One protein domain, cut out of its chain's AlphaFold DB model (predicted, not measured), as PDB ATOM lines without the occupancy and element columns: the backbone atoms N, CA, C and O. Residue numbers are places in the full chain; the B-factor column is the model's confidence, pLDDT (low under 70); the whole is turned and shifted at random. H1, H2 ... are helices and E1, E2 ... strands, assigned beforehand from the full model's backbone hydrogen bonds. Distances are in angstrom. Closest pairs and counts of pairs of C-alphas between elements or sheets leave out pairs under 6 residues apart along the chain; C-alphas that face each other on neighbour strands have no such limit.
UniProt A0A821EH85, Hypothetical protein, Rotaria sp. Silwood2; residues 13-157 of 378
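AT A GLANCE: This is residues 13 to 157 of the 378 residues of the protein "Hypothetical protein" of Rotaria sp. Silwood2 (UniProt A0A821EH85). A twisted sheet of seven strands curls round helix H2, while helix H1 lies over the same face, toward the E6 and E5 side. The turn at residues 83 to 88, between E5 and E6, sticks out. The printed part has 145 residues, with seven strands and two helices in the order E1 E2 E3 E4 E5 E6 H1 H2 E7; the mixed sheet runs E3 E4 E1 E2 E7 E6 E5, and the class is mixed, helices and strands in two layers. It is compact, with a radius of gyration of the C-alphas of 15.6 A and spans of 45 by 40 by 33 A.

IN THESE COORDINATES: E1, residues 13 to 22, begins at C-alpha (183.664, 151.288, 131.563). E2, 26 to 36, is 28.5 A long and bends by 65 degrees at residue 33. E3 is 44 to 47, E4 55 to 58, E5 73 to 82 and E6 89 to 100, 35.2 A long. H1 is 106 to 120, 20.9 A, and H2 130 to 143, 20.2 A. E7, 147 to 156, ends at C-alpha (178.924, 182.060, 141.741).

HOW THE PARTS SIT: E1 and E2 are an antiparallel hairpin, with N 14 and O 34 2.8 A apart. E4 is parallel to E1, with N 17 and O 56 at 2.8 A. E7 is antiparallel to E2, N 27 to O 154 being 2.9 A. The C-alphas of Ile 31 in E2 and Met 138 in H2 are their closest, 6.6 A. H1 is over E6 at a height over the sheet of 9.3 A. Residues 116 to 120 of H1 alone touch H2, closest at the C-alphas of Phe 116 and Leu 140, 6.8 A, in a helical hairpin with a steep tilt of 41 degrees, opposite ways. In H1 and H2 every O i to N i+4 pair is within hydrogen-bond range.

THE WHOLE: The C-alphas of Thr 86 and His 103, 48.3 A apart, are the two farthest. The printed part has no cut. The link from E4 to E5 is long, and within it residues 61 to 68 have pLDDT under 70.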
ATOM      1  N   GLU A  13     184.419 150.064 131.294       88.44
ATOM      2  CA  GLU A  13     183.664 151.288 131.563       88.44
ATOM      3  C   GLU A  13     184.119 151.912 132.889       88.44
ATOM      4  O   GLU A  13     184.209 151.237 133.917       88.44
ATOM      5  N   TYR A  14     184.376 153.215 132.855       91.50
ATOM      6  CA  TYR A  14     184.686 154.057 134.000       91.50
ATOM      7  C   TYR A  14     183.726 155.242 134.053       91.50
ATOM      8  O   TYR A  14     183.224 155.704 133.024       91.50
ATOM      9  N   ILE A  15     183.528 155.783 135.252       93.88
ATOM     10  CA  ILE A  15     182.913 157.096 135.437       93.88
ATOM     11  C   ILE A  15     184.015 158.135 135.502       93.88
ATOM     12  O   ILE A  15     184.884 158.115 136.376       93.88
ATOM     13  N   VAL A  16     183.958 159.060 134.561       93.00
ATOM     14  CA  VAL A  16     185.019 160.014 134.307       93.00
ATOM     15  C   VAL A  16     184.554 161.410 134.680       93.00
ATOM     16  O   VAL A  16     183.552 161.888 134.158       93.00
ATOM     17  N   LEU A  17     185.301 162.075 135.560       94.25
ATOM     18  CA  LEU A  17     185.151 163.494 135.862       94.25
ATOM     19  C   LEU A  17     186.107 164.305 134.985       94.25
ATOM     20  O   LEU A  17     187.326 164.116 135.048       94.25
ATOM     21  N   ILE A  18     185.563 165.245 134.215       91.50
ATOM     22  CA  ILE A  18     186.339 166.097 133.315       91.50
ATOM     23  C   ILE A  18     186.030 167.572 133.581       91.50
ATOM     24  O   ILE A  18     184.880 167.994 133.446       91.50
ATOM     25  N   PRO A  19     187.032 168.390 133.945       90.19
ATOM     26  CA  PRO A  19     186.841 169.825 134.083       90.19
ATOM     27  C   PRO A  19     186.703 170.469 132.699       90.19
ATOM     28  O   PRO A  19     187.635 170.417 131.896       90.19
ATOM     29  N   LEU A  20     185.543 171.075 132.431       88.12
ATOM     30  CA  LEU A  20     185.211 171.701 131.145       88.12
ATOM     31  C   LEU A  20     185.614 173.173 131.108       88.12
ATOM     32  O   LEU A  20     186.247 173.631 130.161       88.12
ATOM     33  N   GLN A  21     185.251 173.924 132.144       85.12
ATOM     34  CA  GLN A  21     185.476 175.363 132.197       85.12
ATOM     35  C   GLN A  21     185.708 175.797 133.635       85.12
ATOM     36  O   GLN A  21     184.982 175.394 134.538       85.12
ATOM     37  N   LYS A  22     186.689 176.672 133.849       85.75
ATOM     38  CA  LYS A  22     186.890 177.335 135.135       85.75
ATOM     39  C   LYS A  22     187.208 178.804 134.900       85.75
ATOM     40  O   LYS A  22     188.256 179.143 134.362       85.75
ATOM     41  N   THR A  23     186.280 179.660 135.293       86.12
ATOM     42  CA  THR A  23     186.406 181.122 135.304       86.12
ATOM     43  C   THR A  23     186.283 181.627 136.744       86.12
ATOM     44  O   THR A  23     186.156 180.826 137.671       86.12
ATOM     45  N   SER A  24     186.328 182.944 136.953       80.38
ATOM     46  CA  SER A  24     186.119 183.545 138.278       80.38
ATOM     47  C   SER A  24     184.708 183.325 138.832       80.38
ATOM     48  O   SER A  24     184.539 183.319 140.046       80.38
ATOM     49  N   THR A  25     183.707 183.139 137.965       83.31
ATOM     50  CA  THR A  25     182.287 183.052 138.350       83.31
ATOM     51  C   THR A  25     181.614 181.752 137.943       83.31
ATOM     52  O   THR A  25     180.558 181.433 138.472       83.31
ATOM     53  N   ILE A  26     182.172 181.010 136.988       88.88
ATOM     54  CA  ILE A  26     181.580 179.782 136.453       88.88
ATOM     55  C   ILE A  26     182.609 178.661 136.521       88.88
ATOM     56  O   ILE A  26     183.706 178.779 135.968       88.88
ATOM     57  N   ASN A  27     182.222 177.556 137.147       92.12
ATOM     58  CA  ASN A  27     182.944 176.294 137.140       92.12
ATOM     59  C   ASN A  27     182.042 175.206 136.551       92.12
ATOM     60  O   ASN A  27     180.936 174.982 137.040       92.12
ATOM     61  N   LYS A  28     182.506 174.550 135.493       92.88
ATOM     62  CA  LYS A  28     181.750 173.574 134.718       92.88
ATOM     63  C   LYS A  28     182.524 172.265 134.657       92.88
ATOM     64  O   LYS A  28     183.689 172.253 134.252       92.88
ATOM     65  N   VAL A  29     181.877 171.169 135.032       94.19
ATOM     66  CA  VAL A  29     182.456 169.820 135.003       94.19
ATOM     67  C   VAL A  29     181.500 168.834 134.332       94.19
ATOM     68  O   VAL A  29     180.287 168.919 134.510       94.19
ATOM     69  N   SER A  30     182.057 167.896 133.570       94.19
ATOM     70  CA  SER A  30     181.357 166.746 132.990       94.19
ATOM     71  C   SER A  30     181.608 165.523 133.862       94.19
ATOM     72  O   SER A  30     182.742 165.303 134.288       94.19
ATOM     73  N   ILE A  31     180.574 164.730 134.119       95.69
ATOM     74  CA  ILE A  31     180.682 163.403 134.722       95.69
ATOM     75  C   ILE A  31     180.015 162.429 133.762       95.69
ATOM     76  O   ILE A  31     178.809 162.499 133.549       95.69
ATOM     77  N   GLU A  32     180.777 161.524 133.168       93.38
ATOM     78  CA  GLU A  32     180.281 160.688 132.074       93.38
ATOM     79  C   GLU A  32     180.806 159.261 132.139       93.38
ATOM     80  O   GLU A  32     181.881 158.999 132.681       93.38
ATOM     81  N   ARG A  33     180.039 158.335 131.566       91.75
ATOM     82  CA  ARG A  33     180.460 156.947 131.379       91.75
ATOM     83  C   ARG A  33     181.337 156.848 130.137       91.75
ATOM     84  O   ARG A  33     180.920 157.267 129.058       91.75
ATOM     85  N   ARG A  34     182.543 156.294 130.271       89.56
ATOM     86  CA  ARG A  34     183.449 156.053 129.139       89.56
ATOM     87  C   ARG A  34     184.139 154.710 129.236       89.56
ATOM     88  O   ARG A  34     184.634 154.323 130.287       89.56
ATOM     89  N   ASN A  35     184.240 154.067 128.086       87.94
ATOM     90  CA  ASN A  35     185.087 152.909 127.868       87.94
ATOM     91  C   ASN A  35     186.527 153.381 127.636       87.94
ATOM     92  O   ASN A  35     186.776 154.163 126.717       87.94
ATOM     93  N   ILE A  36     187.456 152.977 128.506       84.50
ATOM     94  CA  ILE A  36     188.861 153.408 128.454       84.50
ATOM     95  C   ILE A  36     189.758 152.191 128.237       84.50
ATOM     96  O   ILE A  36     189.815 151.283 129.066       84.50
ATOM     97  N   ASP A  37     190.484 152.209 127.117       79.62
ATOM     98  CA  ASP A  37     191.388 151.130 126.696       79.62
ATOM     99  C   ASP A  37     192.812 151.281 127.244       79.62
ATOM    100  O   ASP A  37     193.575 150.313 127.272       79.62
ATOM    101  N   ASP A  38     193.194 152.501 127.631       79.12
ATOM    102  CA  ASP A  38     194.535 152.826 128.108       79.12
ATOM    103  C   ASP A  38     194.480 153.752 129.324       79.12
ATOM    104  O   ASP A  38     194.261 154.959 129.224       79.12
ATOM    105  N   THR A  39     194.697 153.171 130.499       76.50
ATOM    106  CA  THR A  39     194.732 153.895 131.772       76.50
ATOM    107  C   THR A  39     196.065 154.610 132.019       76.50
ATOM    108  O   THR A  39     196.229 155.244 133.059       76.50
ATOM    109  N   THR A  40     197.019 154.550 131.078       76.94
ATOM    110  CA  THR A  40     198.305 155.267 131.156       76.94
ATOM    111  C   THR A  40     198.290 156.631 130.457       76.94
ATOM    112  O   THR A  40     199.330 157.289 130.359       76.94
ATOM    113  N   ASP A  41     197.117 157.089 129.999       79.19
ATOM    114  CA  ASP A  41     196.936 158.414 129.405       79.19
ATOM    115  C   ASP A  41     197.473 159.515 130.339       79.19
ATOM    116  O   ASP A  41     197.057 159.670 131.489       79.19
ATOM    117  N   LYS A  42     198.404 160.325 129.819       79.88
ATOM    118  CA  LYS A  42     199.059 161.425 130.546       79.88
ATOM    119  C   LYS A  42     198.076 162.502 131.019       79.88
ATOM    120  O   LYS A  42     198.424 163.290 131.910       79.88
ATOM    121  N   ASN A  43     196.884 162.553 130.429       82.44
ATOM    122  CA  ASN A  43     195.810 163.468 130.800       82.44
ATOM    123  C   ASN A  43     194.983 162.980 131.992       82.44
ATOM    124  O   ASN A  43     194.255 163.783 132.578       82.44
ATOM    125  N   ILE A  44     195.127 161.715 132.396       86.12
ATOM    126  CA  ILE A  44     194.541 161.211 133.634       86.12
ATOM    127  C   ILE A  44     195.324 161.810 134.807       86.12
ATOM    128  O   ILE A  44     196.545 161.692 134.919       86.12
ATOM    129  N   LEU A  45     194.609 162.524 135.674       87.50
ATOM    130  CA  LEU A  45     195.141 163.073 136.917       87.50
ATOM    131  C   LEU A  45     195.125 162.022 138.024       87.50
ATOM    132  O   LEU A  45     196.047 161.961 138.834       87.50
ATOM    133  N   TYR A  46     194.050 161.239 138.080       87.88
ATOM    134  CA  TYR A  46     193.803 160.306 139.164       87.88
ATOM    135  C   TYR A  46     192.945 159.134 138.697       87.88
ATOM    136  O   TYR A  46     191.957 159.322 137.986       87.88
ATOM    137  N   ILE A  47     193.317 157.942 139.155       88.44
ATOM    138  CA  ILE A  47     192.528 156.716 139.052       88.44
ATOM    139  C   ILE A  47     192.161 156.329 140.476       88.44
ATOM    140  O   ILE A  47     193.028 156.261 141.353       88.44
ATOM    141  N   GLY A  48     190.871 156.136 140.717       85.25
ATOM    142  CA  GLY A  48     190.375 155.775 142.029       85.25
ATOM    143  C   GLY A  48     190.860 154.400 142.475       85.25
ATOM    144  O   GLY A  48     191.075 153.495 141.678       85.25
ATOM    145  N   ASN A  49     191.014 154.254 143.788       82.25
ATOM    146  CA  ASN A  49     191.379 153.000 144.443       82.25
ATOM    147  C   ASN A  49     190.285 152.595 145.446       82.25
ATOM    148  O   ASN A  49     189.451 153.415 145.842       82.25
ATOM    149  N   GLY A  50     190.292 151.332 145.884       87.44
ATOM    150  CA  GLY A  50     189.321 150.821 146.859       87.44
ATOM    151  C   GLY A  50     187.881 150.921 146.344       87.44
ATOM    152  O   GLY A  50     187.579 150.461 145.248       87.44
ATOM    153  N   SER A  51     186.993 151.565 147.107       83.88
ATOM    154  CA  SER A  51     185.579 151.765 146.736       83.88
ATOM    155  C   SER A  51     185.348 152.713 145.546       83.88
ATOM    156  O   SER A  51     184.220 152.814 145.053       83.88
ATOM    157  N   ASN A  52     186.404 153.384 145.072       86.62
ATOM    158  CA  ASN A  52     186.380 154.319 143.945       86.62
ATOM    159  C   ASN A  52     187.065 153.753 142.687       86.62
ATOM    160  O   ASN A  52     187.392 154.528 141.798       86.62
ATOM    161  N   VAL A  53     187.331 152.443 142.607       84.94
ATOM    162  CA  VAL A  53     188.130 151.828 141.521       84.94
ATOM    163  C   VAL A  53     187.618 152.111 140.098       84.94
ATOM    164  O   VAL A  53     188.388 152.062 139.143       84.94
ATOM    165  N   ASP A  54     186.340 152.462 139.956       87.31
ATOM    166  CA  ASP A  54     185.710 152.780 138.671       87.31
ATOM    167  C   ASP A  54     185.714 154.284 138.340       87.31
ATOM    168  O   ASP A  54     185.101 154.699 137.358       87.31
ATOM    169  N   PHE A  55     186.372 155.124 139.147       92.00
ATOM    170  CA  PHE A  55     186.410 156.575 138.954       92.00
ATOM    171  C   PHE A  55     187.737 157.037 138.358       92.00
ATOM    172  O   PHE A  55     188.809 156.690 138.853       92.00
ATOM    173  N   ILE A  56     187.661 157.889 137.339       91.62
ATOM    174  CA  ILE A  56     188.823 158.530 136.718       91.62
ATOM    175  C   ILE A  56     188.616 160.042 136.697       91.62
ATOM    176  O   ILE A  56     187.524 160.527 136.417       91.62
ATOM    177  N   ILE A  57     189.669 160.801 136.995       90.19
ATOM    178  CA  ILE A  57     189.660 162.266 136.926       90.19
ATOM    179  C   ILE A  57     190.669 162.705 135.875       90.19
ATOM    180  O   ILE A  57     191.847 162.352 135.960       90.19
ATOM    181  N   TYR A  58     190.223 163.505 134.912       89.62
ATOM    182  CA  TYR A  58     191.089 164.115 133.905       89.62
ATOM    183  C   TYR A  58     191.600 165.481 134.356       89.62
ATOM    184  O   TYR A  58     190.945 166.197 135.114       89.62
ATOM    185  N   LYS A  59     192.773 165.865 133.849       83.75
ATOM    186  CA  LYS A  59     193.359 167.187 134.095       83.75
ATOM    187  C   LYS A  59     192.565 168.295 133.388       83.75
ATOM    188  O   LYS A  59     192.298 169.330 133.996       83.75
ATOM    189  N   ASN A  60     192.201 168.088 132.116       76.00
ATOM    190  CA  ASN A  60     191.645 169.116 131.228       76.00
ATOM    191  C   ASN A  60     190.688 168.492 130.188       76.00
ATOM    192  O   ASN A  60     190.863 167.335 129.810       76.00
ATOM    193  N   ALA A  61     189.764 169.282 129.634       67.81
ATOM    194  CA  ALA A  61     188.811 168.872 128.591       67.81
ATOM    195  C   ALA A  61     189.380 168.688 127.166       67.81
ATOM    196  O   ALA A  61     188.605 168.545 126.228       67.81
ATOM    197  N   GLN A  62     190.705 168.666 126.966       57.53
ATOM    198  CA  GLN A  62     191.330 168.713 125.627       57.53
ATOM    199  C   GLN A  62     191.015 167.520 124.692       57.53
ATOM    200  O   GLN A  62     191.489 167.502 123.562       57.53
ATOM    201  N   LEU A  63     190.218 166.541 125.130       51.78
ATOM    202  CA  LEU A  63     189.867 165.335 124.372       51.78
ATOM    203  C   LEU A  63     188.356 165.125 124.173       51.78
ATOM    204  O   LEU A  63     187.959 164.046 123.742       51.78
ATOM    205  N   ILE A  64     187.498 166.099 124.490       54.34
ATOM    206  CA  ILE A  64     186.050 165.925 124.316       54.34
ATOM    207  C   ILE A  64     185.627 166.540 122.981       54.34
ATOM    208  O   ILE A  64     185.740 167.748 122.790       54.34
ATOM    209  N   GLN A  65     185.152 165.705 122.054       52.31
ATOM    210  CA  GLN A  65     184.329 166.182 120.946       52.31
ATOM    211  C   GLN A  65     183.054 166.767 121.557       52.31
ATOM    212  O   GLN A  65     182.367 166.068 122.300       52.31
ATOM    213  N   ASP A  66     182.772 168.045 121.301       51.12
ATOM    214  CA  ASP A  66     181.494 168.646 121.678       51.12
ATOM    215  C   ASP A  66     180.376 167.873 120.966       51.12
ATOM    216  O   ASP A  66     180.112 168.069 119.778       51.12
ATOM    217  N   ASP A  67     179.730 166.965 121.695       56.72
ATOM    218  CA  ASP A  67     178.447 166.418 121.284       56.72
ATOM    219  C   ASP A  67     177.465 167.592 121.250       56.72
ATOM    220  O   ASP A  67     177.032 168.084 122.291       56.72
ATOM    221  N   ASN A  68     177.081 168.026 120.047       59.50
ATOM    222  CA  ASN A  68     176.013 169.009 119.808       59.50
ATOM    223  C   ASN A  68     174.614 168.500 120.245       59.50
ATOM    224  O   ASN A  68     173.591 169.044 119.830       59.50
ATOM    225  N   GLU A  69     174.539 167.439 121.053       73.00
ATOM    226  CA  GLU A  69     173.293 166.891 121.573       73.00
ATOM    227  C   GLU A  69     172.749 167.772 122.704       73.00
ATOM    228  O   GLU A  69     173.391 167.965 123.741       73.00
ATOM    229  N   SER A  70     171.520 168.264 122.533       78.38
ATOM    230  CA  SER A  70     170.776 168.937 123.598       78.38
ATOM    231  C   SER A  70     170.535 167.988 124.772       78.38
ATOM    232  O   SER A  70     170.139 166.839 124.567       78.38
ATOM    233  N   ASN A  71     170.707 168.476 125.998       83.62
ATOM    234  CA  ASN A  71     170.335 167.730 127.195       83.62
ATOM    235  C   ASN A  71     168.823 167.450 127.220       83.62
ATOM    236  O   ASN A  71     168.019 168.315 126.880       83.62
ATOM    237  N   GLN A  72     168.431 166.255 127.664       86.81
ATOM    238  CA  GLN A  72     167.022 165.868 127.764       86.81
ATOM    239  C   GLN A  72     166.360 166.426 129.030       86.81
ATOM    240  O   GLN A  72     165.179 166.755 129.009       86.81
ATOM    241  N   PHE A  73     167.115 166.548 130.126       87.25
ATOM    242  CA  PHE A  73     166.628 167.106 131.390       87.25
ATOM    243  C   PHE A  73     167.638 168.089 131.989       87.25
ATOM    244  O   PHE A  73     168.845 168.013 131.740       87.25
ATOM    245  N   SER A  74     167.133 169.032 132.781       91.06
ATOM    246  CA  SER A  74     167.935 169.980 133.551       91.06
ATOM    247  C   SER A  74     167.245 170.280 134.873       91.06
ATOM    248  O   SER A  74     166.018 170.363 134.935       91.06
ATOM    249  N   THR A  75     168.031 170.462 135.925       89.88
ATOM    250  CA  THR A  75     167.554 170.987 137.202       89.88
ATOM    251  C   THR A  75     168.478 172.087 137.683       89.88
ATOM    252  O   THR A  75     169.688 172.054 137.441       89.88
ATOM    253  N   GLN A  76     167.909 173.052 138.393       93.12
ATOM    254  CA  GLN A  76     168.639 174.179 138.934       93.12
ATOM    255  C   GLN A  76     168.204 174.458 140.367       93.12
ATOM    256  O   GLN A  76     167.016 174.453 140.684       93.12
ATOM    257  N   PHE A  77     169.175 174.723 141.233       90.44
ATOM    258  CA  PHE A  77     168.930 175.050 142.629       90.44
ATOM    259  C   PHE A  77     170.006 175.993 143.165       90.44
ATOM    260  O   PHE A  77     171.140 176.032 142.681       90.44
ATOM    261  N   LYS A  78     169.640 176.755 144.197       89.25
ATOM    262  CA  LYS A  78     170.545 177.686 144.869       89.25
ATOM    263  C   LYS A  78     171.107 177.064 146.135       89.25
ATOM    264  O   LYS A  78     170.390 176.389 146.870       89.25
ATOM    265  N   VAL A  79     172.376 177.342 146.405       85.75
ATOM    266  CA  VAL A  79     173.028 176.977 147.664       85.75
ATOM    267  C   VAL A  79     173.744 178.174 148.267       85.75
ATOM    268  O   VAL A  79     174.226 179.059 147.560       85.75
ATOM    269  N   PHE A  80     173.819 178.164 149.591       85.00
ATOM    270  CA  PHE A  80     174.589 179.113 150.376       85.00
ATOM    271  C   PHE A  80     175.875 178.437 150.832       85.00
ATOM    272  O   PHE A  80     175.839 177.400 151.495       85.00
ATOM    273  N   MET A  81     177.008 179.020 150.466       81.75
ATOM    274  CA  MET A  81     178.325 178.515 150.820       81.75
ATOM    275  C   MET A  81     178.952 179.438 151.859       81.75
ATOM    276  O   MET A  81     178.888 180.656 151.730       81.75
ATOM    277  N   ILE A  82     179.557 178.849 152.890       80.50
ATOM    278  CA  ILE A  82     180.299 179.583 153.919       80.50
ATOM    279  C   ILE A  82     181.769 179.219 153.774       80.50
ATOM    280  O   ILE A  82     182.155 178.059 153.955       80.50
ATOM    281  N   ASP A  83     182.599 180.210 153.471       76.44
ATOM    282  CA  ASP A  83     184.045 180.035 153.476       76.44
ATOM    283  C   ASP A  83     184.519 179.720 154.907       76.44
ATOM    284  O   ASP A  83     184.255 180.457 155.859       76.44
ATOM    285  N   LYS A  84     185.224 178.597 155.088       76.31
ATOM    286  CA  LYS A  84     185.659 178.147 156.420       76.31
ATOM    287  C   LYS A  84     186.665 179.098 157.075       76.31
ATOM    288  O   LYS A  84     186.671 179.175 158.303       76.31
ATOM    289  N   GLN A  85     187.497 179.776 156.283       77.19
ATOM    290  CA  GLN A  85     188.545 180.683 156.749       77.19
ATOM    291  C   GLN A  85     188.001 182.096 156.949       77.19
ATOM    292  O   GLN A  85     188.195 182.682 158.009       77.19
ATOM    293  N   THR A  86     187.305 182.637 155.948       76.06
ATOM    294  CA  THR A  86     186.846 184.036 155.975       76.06
ATOM    295  C   THR A  86     185.470 184.211 156.608       76.06
ATOM    296  O   THR A  86     185.081 185.340 156.896       76.06
ATOM    297  N   LYS A  87     184.723 183.114 156.814       75.94
ATOM    298  CA  LYS A  87     183.321 183.096 157.270       75.94
ATOM    299  C   LYS A  87     182.362 183.885 156.380       75.94
ATOM    300  O   LYS A  87     181.211 184.082 156.756       75.94
ATOM    301  N   LYS A  88     182.806 184.310 155.194       75.75
ATOM    302  CA  LYS A  88     181.955 185.002 154.231       75.75
ATOM    303  C   LYS A  88     180.963 184.024 153.619       75.75
ATOM    304  O   LYS A  88     181.321 182.898 153.270       75.75
ATOM    305  N   LEU A  89     179.727 184.491 153.514       77.88
ATOM    306  CA  LEU A  89     178.650 183.822 152.809       77.88
ATOM    307  C   LEU A  89     178.715 184.220 151.334       77.88
ATOM    308  O   LEU A  89     178.835 185.404 151.031       77.88
ATOM    309  N   HIS A  90     178.589 183.257 150.429       80.31
ATOM    310  CA  HIS A  90     178.348 183.531 149.016       80.31
ATOM    311  C   HIS A  90     177.278 182.595 148.465       80.31
ATOM    312  O   HIS A  90     177.134 181.451 148.905       80.31
ATOM    313  N   GLN A  91     176.502 183.098 147.507       87.88
ATOM    314  CA  GLN A  91     175.468 182.319 146.840       87.88
ATOM    315  C   GLN A  91     175.997 181.683 145.561       87.88
ATOM    316  O   GLN A  91     176.738 182.289 144.781       87.88
ATOM    317  N   GLU A  92     175.541 180.464 145.309       91.25
ATOM    318  CA  GLU A  92     175.783 179.780 144.051       91.25
ATOM    319  C   GLU A  92     174.481 179.292 143.450       91.25
ATOM    320  O   GLU A  92     173.612 178.763 144.144       91.25
ATOM    321  N   ASN A  93     174.391 179.416 142.134       93.31
ATOM    322  CA  ASN A  93     173.388 178.742 141.343       93.31
ATOM    323  C   ASN A  93     174.013 177.487 140.729       93.31
ATOM    324  O   ASN A  93     174.995 177.579 139.987       93.31
ATOM    325  N   ARG A  94     173.479 176.310 141.057       94.94
ATOM    326  CA  ARG A  94     173.964 175.026 140.547       94.94
ATOM    327  C   ARG A  94     172.960 174.467 139.561       94.94
ATOM    328  O   ARG A  94     171.792 174.313 139.894       94.94
ATOM    329  N   THR A  95     173.434 174.166 138.362       95.81
ATOM    330  CA  THR A  95     172.642 173.556 137.293       95.81
ATOM    331  C   THR A  95     173.219 172.185 136.984       95.81
ATOM    332  O   THR A  95     174.429 172.067 136.786       95.81
ATOM    333  N   ILE A  96     172.371 171.159 136.970       96.62
ATOM    334  CA  ILE A  96     172.736 169.801 136.564       96.62
ATOM    335  C   ILE A  96     171.949 169.474 135.303       96.62
ATOM    336  O   ILE A  96     170.720 169.446 135.331       96.62
ATOM    337  N   ASN A  97     172.662 169.217 134.214       95.12
ATOM    338  CA  ASN A  97     172.089 168.768 132.952       95.12
ATOM    339  C   ASN A  97     172.305 167.260 132.800       95.12
ATOM    340  O   ASN A  97     173.373 166.750 133.147       95.12
ATOM    341  N   PHE A  98     171.302 166.565 132.273       94.69
ATOM    342  CA  PHE A  98     171.279 165.111 132.151       94.69
ATOM    343  C   PHE A  98     171.199 164.697 130.684       94.69
ATOM    344  O   PHE A  98     170.339 165.185 129.945       94.69
ATOM    345  N   TRP A  99     172.061 163.751 130.305       93.56
ATOM    346  CA  TRP A  99     171.992 163.028 129.041       93.56
ATOM    347  C   TRP A  99     171.762 161.551 129.300       93.56
ATOM    348  O   TRP A  99     172.453 160.945 130.125       93.56
ATOM    349  N   PHE A 100     170.828 160.966 128.561       91.06
ATOM    350  CA  PHE A 100     170.423 159.575 128.727       91.06
ATOM    351  C   PHE A 100     170.861 158.703 127.560       91.06
ATOM    352  O   PHE A 100     171.136 159.180 126.461       91.06
ATOM    353  N   ASN A 101     170.896 157.398 127.804       86.44
ATOM    354  CA  ASN A 101     171.064 156.408 126.753       86.44
ATOM    355  C   ASN A 101     169.784 156.311 125.904       86.44
ATOM    356  O   ASN A 101     168.683 156.165 126.439       86.44
ATOM    357  N   ASN A 102     169.935 156.306 124.576       77.88
ATOM    358  CA  ASN A 102     168.828 156.303 123.601       77.88
ATOM    359  C   ASN A 102     167.971 155.015 123.610       77.88
ATOM    360  O   ASN A 102     167.027 154.897 122.834       77.88
ATOM    361  N   HIS A 103     168.305 154.036 124.454       76.88
ATOM    362  CA  HIS A 103     167.598 152.757 124.565       76.88
ATOM    363  C   HIS A 103     166.393 152.785 125.517       76.88
ATOM    364  O   HIS A 103     165.603 151.845 125.496       76.88
ATOM    365  N   PHE A 104     166.245 153.823 126.346       73.56
ATOM    366  CA  PHE A 104     165.135 153.934 127.298       73.56
ATOM    367  C   PHE A 104     164.088 154.959 126.832       73.56
ATOM    368  O   PHE A 104     164.375 155.839 126.023       73.56
ATOM    369  N   GLY A 105     162.851 154.829 127.316       73.44
ATOM    370  CA  GLY A 105     161.756 155.746 126.981       73.44
ATOM    371  C   GLY A 105     161.759 157.024 127.828       73.44
ATOM    372  O   GLY A 105     162.294 157.040 128.935       73.44
ATOM    373  N   GLN A 106     161.086 158.077 127.349       73.50
ATOM    374  CA  GLN A 106     161.015 159.376 128.044       73.50
ATOM    375  C   GLN A 106     160.461 159.289 129.477       73.50
ATOM    376  O   GLN A 106     160.954 159.991 130.356       73.50
ATOM    377  N   ASN A 107     159.489 158.405 129.732       74.38
ATOM    378  CA  ASN A 107     158.936 158.205 131.078       74.38
ATOM    379  C   ASN A 107     160.004 157.700 132.061       74.38
ATOM    380  O   ASN A 107     160.109 158.200 133.173       74.38
ATOM    381  N   GLN A 108     160.855 156.774 131.614       78.06
ATOM    382  CA  GLN A 108     161.915 156.216 132.449       78.06
ATOM    383  C   GLN A 108     163.005 157.247 132.760       78.06
ATOM    384  O   GLN A 108     163.524 157.272 133.870       78.06
ATOM    385  N   TYR A 109     163.315 158.146 131.819       82.62
ATOM    386  CA  TYR A 109     164.229 159.259 132.084       82.62
ATOM    387  C   TYR A 109     163.724 160.152 133.221       82.62
ATOM    388  O   TYR A 109     164.513 160.564 134.072       82.62
ATOM    389  N   ALA A 110     162.420 160.436 133.251       79.81
ATOM    390  CA  ALA A 110     161.811 161.249 134.296       79.81
ATOM    391  C   ALA A 110     161.842 160.538 135.658       79.81
ATOM    392  O   ALA A 110     162.260 161.148 136.644       79.81
ATOM    393  N   ASP A 111     161.465 159.259 135.708       82.88
ATOM    394  CA  ASP A 111     161.482 158.456 136.939       82.88
ATOM    395  C   ASP A 111     162.898 158.355 137.525       82.88
ATOM    396  O   ASP A 111     163.112 158.656 138.703       82.88
ATOM    397  N   ASP A 112     163.884 158.037 136.683       86.44
ATOM    398  CA  ASP A 112     165.284 157.933 137.094       86.44
ATOM    399  C   ASP A 112     165.849 159.291 137.532       86.44
ATOM    400  O   ASP A 112     166.576 159.360 138.522       86.44
ATOM    401  N   THR A 113     165.486 160.391 136.857       88.69
ATOM    402  CA  THR A 113     165.884 161.747 137.282       88.69
ATOM    403  C   THR A 113     165.292 162.092 138.643       88.69
ATOM    404  O   THR A 113     165.994 162.614 139.508       88.69
ATOM    405  N   ASN A 114     164.008 161.807 138.858       86.12
ATOM    406  CA  ASN A 114     163.330 162.122 140.111       86.12
ATOM    407  C   ASN A 114     163.934 161.351 141.283       86.12
ATOM    408  O   ASN A 114     164.239 161.952 142.314       86.12
ATOM    409  N   GLU A 115     164.165 160.048 141.123       90.75
ATOM    410  CA  GLU A 115     164.788 159.245 142.174       90.75
ATOM    411  C   GLU A 115     166.259 159.645 142.383       90.75
ATOM    412  O   GLU A 115     166.701 159.783 143.526       90.75
ATOM    413  N   PHE A 116     167.001 159.960 141.311       94.81
ATOM    414  CA  PHE A 116     168.354 160.519 141.407       94.81
ATOM    415  C   PHE A 116     168.373 161.793 142.262       94.81
ATOM    416  O   PHE A 116     169.173 161.912 143.194       94.81
ATOM    417  N   LEU A 117     167.480 162.749 141.978       92.75
ATOM    418  CA  LEU A 117     167.402 164.017 142.706       92.75
ATOM    419  C   LEU A 117     166.918 163.823 144.142       92.75
ATOM    420  O   LEU A 117     167.452 164.453 145.054       92.75
ATOM    421  N   ARG A 118     165.967 162.917 144.375       90.25
ATOM    422  CA  ARG A 118     165.496 162.572 145.719       90.25
ATOM    423  C   ARG A 118     166.632 162.047 146.598       90.25
ATOM    424  O   ARG A 118     166.755 162.475 147.744       90.25
ATOM    425  N   ILE A 119     167.478 161.160 146.071       91.62
ATOM    426  CA  ILE A 119     168.637 160.621 146.803       91.62
ATOM    427  C   ILE A 119     169.744 161.680 146.946       91.62
ATOM    428  O   ILE A 119     170.439 161.711 147.968       91.62
ATOM    429  N   LEU A 120     169.915 162.561 145.953       92.69
ATOM    430  CA  LEU A 120     170.870 163.670 146.014       92.69
ATOM    431  C   LEU A 120     170.513 164.681 147.113       92.69
ATOM    432  O   LEU A 120     171.407 165.113 147.834       92.69
ATOM    433  N   PHE A 121     169.234 165.047 147.246       88.19
ATOM    434  CA  PHE A 121     168.747 166.076 148.176       88.19
ATOM    435  C   PHE A 121     168.314 165.548 149.549       88.19
ATOM    436  O   PHE A 121     167.780 166.305 150.361       88.19
ATOM    437  N   LYS A 122     168.552 164.267 149.839       84.44
ATOM    438  CA  LYS A 122     168.251 163.681 151.146       84.44
ATOM    439  C   LYS A 122     169.050 164.408 152.246       84.44
ATOM    440  O   LYS A 122     170.278 164.432 152.216       84.44
ATOM    441  N   SER A 123     168.356 165.057 153.184       72.69
ATOM    442  CA  SER A 123     168.926 166.100 154.060       72.69
ATOM    443  C   SER A 123     170.004 165.615 155.035       72.69
ATOM    444  O   SER A 123     170.918 166.365 155.366       72.69
ATOM    445  N   ASP A 124     169.900 164.375 155.505       76.06
ATOM    446  CA  ASP A 124     170.862 163.711 156.395       76.06
ATOM    447  C   ASP A 124     172.191 163.382 155.696       76.06
ATOM    448  O   ASP A 124     173.242 163.357 156.336       76.06
ATOM    449  N   GLU A 125     172.157 163.189 154.378       77.00
ATOM    450  CA  GLU A 125     173.303 162.792 153.551       77.00
ATOM    451  C   GLU A 125     173.773 163.898 152.591       77.00
ATOM    452  O   GLU A 125     174.694 163.679 151.798       77.00
ATOM    453  N   PHE A 126     173.162 165.090 152.642       85.12
ATOM    454  CA  PHE A 126     173.455 166.147 151.680       85.12
ATOM    455  C   PHE A 126     174.917 166.633 151.795       85.12
ATOM    456  O   PHE A 126     175.360 167.027 152.884       85.12
ATOM    457  N   PRO A 127     175.687 166.654 150.689       87.25
ATOM    458  CA  PRO A 127     177.096 167.034 150.722       87.25
ATOM    459  C   PRO A 127     177.337 168.489 151.146       87.25
ATOM    460  O   PRO A 127     176.741 169.420 150.608       87.25
ATOM    461  N   ARG A 128     178.282 168.698 152.072       84.81
ATOM    462  CA  ARG A 128     178.574 170.017 152.675       84.81
ATOM    463  C   ARG A 128     179.717 170.794 152.013       84.81
ATOM    464  O   ARG A 128     180.039 171.900 152.436       84.81
ATOM    465  N   ASP A 129     180.358 170.217 151.003       86.94
ATOM    466  CA  ASP A 129     181.464 170.831 150.268       86.94
ATOM    467  C   ASP A 129     181.463 170.379 148.798       86.94
ATOM    468  O   ASP A 129     180.761 169.436 148.426       86.94
ATOM    469  N   TYR A 130     182.238 171.061 147.948       89.00
ATOM    470  CA  TYR A 130     182.283 170.772 146.509       89.00
ATOM    471  C   TYR A 130     182.768 169.362 146.185       89.00
ATOM    472  O   TYR A 130     182.238 168.733 145.273       89.00
ATOM    473  N   PHE A 131     183.778 168.870 146.906       88.75
ATOM    474  CA  PHE A 131     184.371 167.567 146.633       88.75
ATOM    475  C   PHE A 131     183.367 166.460 146.942       88.75
ATOM    476  O   PHE A 131     183.082 165.626 146.086       88.75
ATOM    477  N   SER A 132     182.773 166.507 148.133       90.19
ATOM    478  CA  SER A 132     181.727 165.591 148.569       90.19
ATOM    479  C   SER A 132     180.515 165.653 147.634       90.19
ATOM    480  O   SER A 132     179.923 164.620 147.333       90.19
ATOM    481  N   PHE A 133     180.173 166.842 147.122       94.19
ATOM    482  CA  PHE A 133     179.065 167.018 146.182       94.19
ATOM    483  C   PHE A 133     179.333 166.351 144.829       94.19
ATOM    484  O   PHE A 133     178.533 165.539 144.373       94.19
ATOM    485  N   ILE A 134     180.484 166.631 144.215       94.75
ATOM    486  CA  ILE A 134     180.877 166.013 142.942       94.75
ATOM    487  C   ILE A 134     181.025 164.498 143.107       94.75
ATOM    488  O   ILE A 134     180.531 163.741 142.276       94.75
ATOM    489  N   LYS A 135     181.637 164.041 144.205       92.06
ATOM    490  CA  LYS A 135     181.775 162.614 144.503       92.06
ATOM    491  C   LYS A 135     180.413 161.928 144.610       92.06
ATOM    492  O   LYS A 135     180.228 160.872 144.013       92.06
ATOM    493  N   ARG A 136     179.446 162.543 145.300       94.38
ATOM    494  CA  ARG A 136     178.074 162.022 145.387       94.38
ATOM    495  C   ARG A 136     177.425 161.926 144.007       94.38
ATOM    496  O   ARG A 136     176.786 160.919 143.730       94.38
ATOM    497  N   LEU A 137     177.625 162.906 143.123       96.31
ATOM    498  CA  LEU A 137     177.134 162.820 141.740       96.31
ATOM    499  C   LEU A 137     177.773 161.664 140.961       96.31
ATOM    500  O   LEU A 137     177.065 160.976 140.235       96.31
ATOM    501  N   MET A 138     179.076 161.415 141.124       95.38
ATOM    502  CA  MET A 138     179.749 160.265 140.501       95.38
ATOM    503  C   MET A 138     179.204 158.932 141.037       95.38
ATOM    504  O   MET A 138     178.943 158.011 140.268       95.38
ATOM    505  N   GLU A 139     178.992 158.832 142.351       94.00
ATOM    506  CA  GLU A 139     178.405 157.649 142.988       94.00
ATOM    507  C   GLU A 139     176.963 157.407 142.542       94.00
ATOM    508  O   GLU A 139     176.603 156.263 142.274       94.00
ATOM    509  N   LEU A 140     176.153 158.459 142.417       94.88
ATOM    510  CA  LEU A 140     174.798 158.345 141.890       94.88
ATOM    511  C   LEU A 140     174.822 157.969 140.413       94.88
ATOM    512  O   LEU A 140     174.127 157.035 140.031       94.88
ATOM    513  N   LEU A 141     175.673 158.595 139.592       95.06
ATOM    514  CA  LEU A 141     175.795 158.205 138.190       95.06
ATOM    515  C   LEU A 141     176.103 156.714 138.072       95.06
ATOM    516  O   LEU A 141     175.509 156.074 137.221       95.06
ATOM    517  N   ARG A 142     176.926 156.135 138.961       92.00
ATOM    518  CA  ARG A 142     177.213 154.686 138.998       92.00
ATOM    519  C   ARG A 142     175.958 153.834 139.154       92.00
ATOM    520  O   ARG A 142     175.860 152.807 138.487       92.00
ATOM    521  N   LEU A 143     175.025 154.261 140.001       92.00
ATOM    522  CA  LEU A 143     173.792 153.534 140.316       92.00
ATOM    523  C   LEU A 143     172.740 153.638 139.203       92.00
ATOM    524  O   LEU A 143     172.001 152.683 138.981       92.00
ATOM    525  N   PHE A 144     172.696 154.758 138.482       92.31
ATOM    526  CA  PHE A 144     171.707 155.012 137.432       92.31
ATOM    527  C   PHE A 144     172.304 154.750 136.040       92.31
ATOM    528  O   PHE A 144     172.953 155.610 135.445       92.31
ATOM    529  N   SER A 145     172.111 153.537 135.514       88.56
ATOM    530  CA  SER A 145     172.653 153.101 134.210       88.56
ATOM    531  C   SER A 145     171.961 153.724 132.994       88.56
ATOM    532  O   SER A 145     172.530 153.731 131.901       88.56
ATOM    533  N   SER A 146     170.760 154.276 133.162       89.69
ATOM    534  CA  SER A 146     170.045 155.012 132.115       89.69
ATOM    535  C   SER A 146     170.679 156.367 131.803       89.69
ATOM    536  O   SER A 146     170.600 156.836 130.664       89.69
ATOM    537  N   ILE A 147     171.351 156.970 132.788       93.19
ATOM    538  CA  ILE A 147     172.041 158.249 132.663       93.19
ATOM    539  C   ILE A 147     173.442 157.995 132.092       93.19
ATOM    540  O   ILE A 147     174.269 157.287 132.672       93.19
ATOM    541  N   ARG A 148     173.711 158.600 130.936       92.19
ATOM    542  CA  ARG A 148     174.982 158.513 130.207       92.19
ATOM    543  C   ARG A 148     175.991 159.538 130.716       92.19
ATOM    544  O   ARG A 148     177.171 159.229 130.894       92.19
ATOM    545  N   LYS A 149     175.523 160.770 130.921       93.75
ATOM    546  CA  LYS A 149     176.353 161.929 131.255       93.75
ATOM    547  C   LYS A 149     175.574 162.923 132.110       93.75
ATOM    548  O   LYS A 149     174.390 163.168 131.887       93.75
ATOM    549  N   LEU A 150     176.289 163.515 133.052       96.56
ATOM    550  CA  LEU A 150     175.890 164.672 133.830       96.56
ATOM    551  C   LEU A 150     176.822 165.827 133.500       96.56
ATOM    552  O   LEU A 150     178.031 165.654 133.360       96.56
ATOM    553  N   GLU A 151     176.270 167.023 133.460       95.69
ATOM    554  CA  GLU A 151     177.060 168.239 133.412       95.69
ATOM    555  C   GLU A 151     176.647 169.131 134.569       95.69
ATOM    556  O   GLU A 151     175.488 169.527 134.678       95.69
ATOM    557  N   LEU A 152     177.604 169.426 135.442       96.50
ATOM    558  CA  LEU A 152     177.409 170.317 136.568       96.50
ATOM    559  C   LEU A 152     178.010 171.675 136.220       96.50
ATOM    560  O   LEU A 152     179.219 171.802 136.027       96.50
ATOM    561  N   GLN A 153     177.160 172.694 136.210       95.69
ATOM    562  CA  GLN A 153     177.560 174.090 136.146       95.69
ATOM    563  C   GLN A 153     177.303 174.750 137.499       95.69
ATOM    564  O   GLN A 153     176.172 174.808 137.976       95.69
ATOM    565  N   ILE A 154     178.362 175.274 138.105       94.00
ATOM    566  CA  ILE A 154     178.318 176.079 139.322       94.00
ATOM    567  C   ILE A 154     178.584 177.520 138.910       94.00
ATOM    568  O   ILE A 154     179.666 177.833 138.415       94.00
ATOM    569  N   GLN A 155     177.602 178.388 139.118       93.25
ATOM    570  CA  GLN A 155     177.725 179.818 138.895       93.25
ATOM    571  C   GLN A 155     177.712 180.541 140.240       93.25
ATOM    572  O   GLN A 155     176.683 180.594 140.914       93.25
ATOM    573  N   THR A 156     178.847 181.117 140.627       88.69
ATOM    574  CA  THR A 156     178.924 182.060 141.741       88.69
ATOM    575  C   THR A 156     178.172 183.322 141.350       88.69
ATOM    576  O   THR A 156     178.446 183.937 140.315       88.69
ATOM    577  N   LEU A 157     177.199 183.697 142.168       83.25
ATOM    578  CA  LEU A 157     176.453 184.926 141.973       83.25
ATOM    579  C   LEU A 157     177.280 186.058 142.589       83.25
ATOM    580  O   LEU A 157     177.567 186.039 143.782       83.25
TER     581      LEU A 157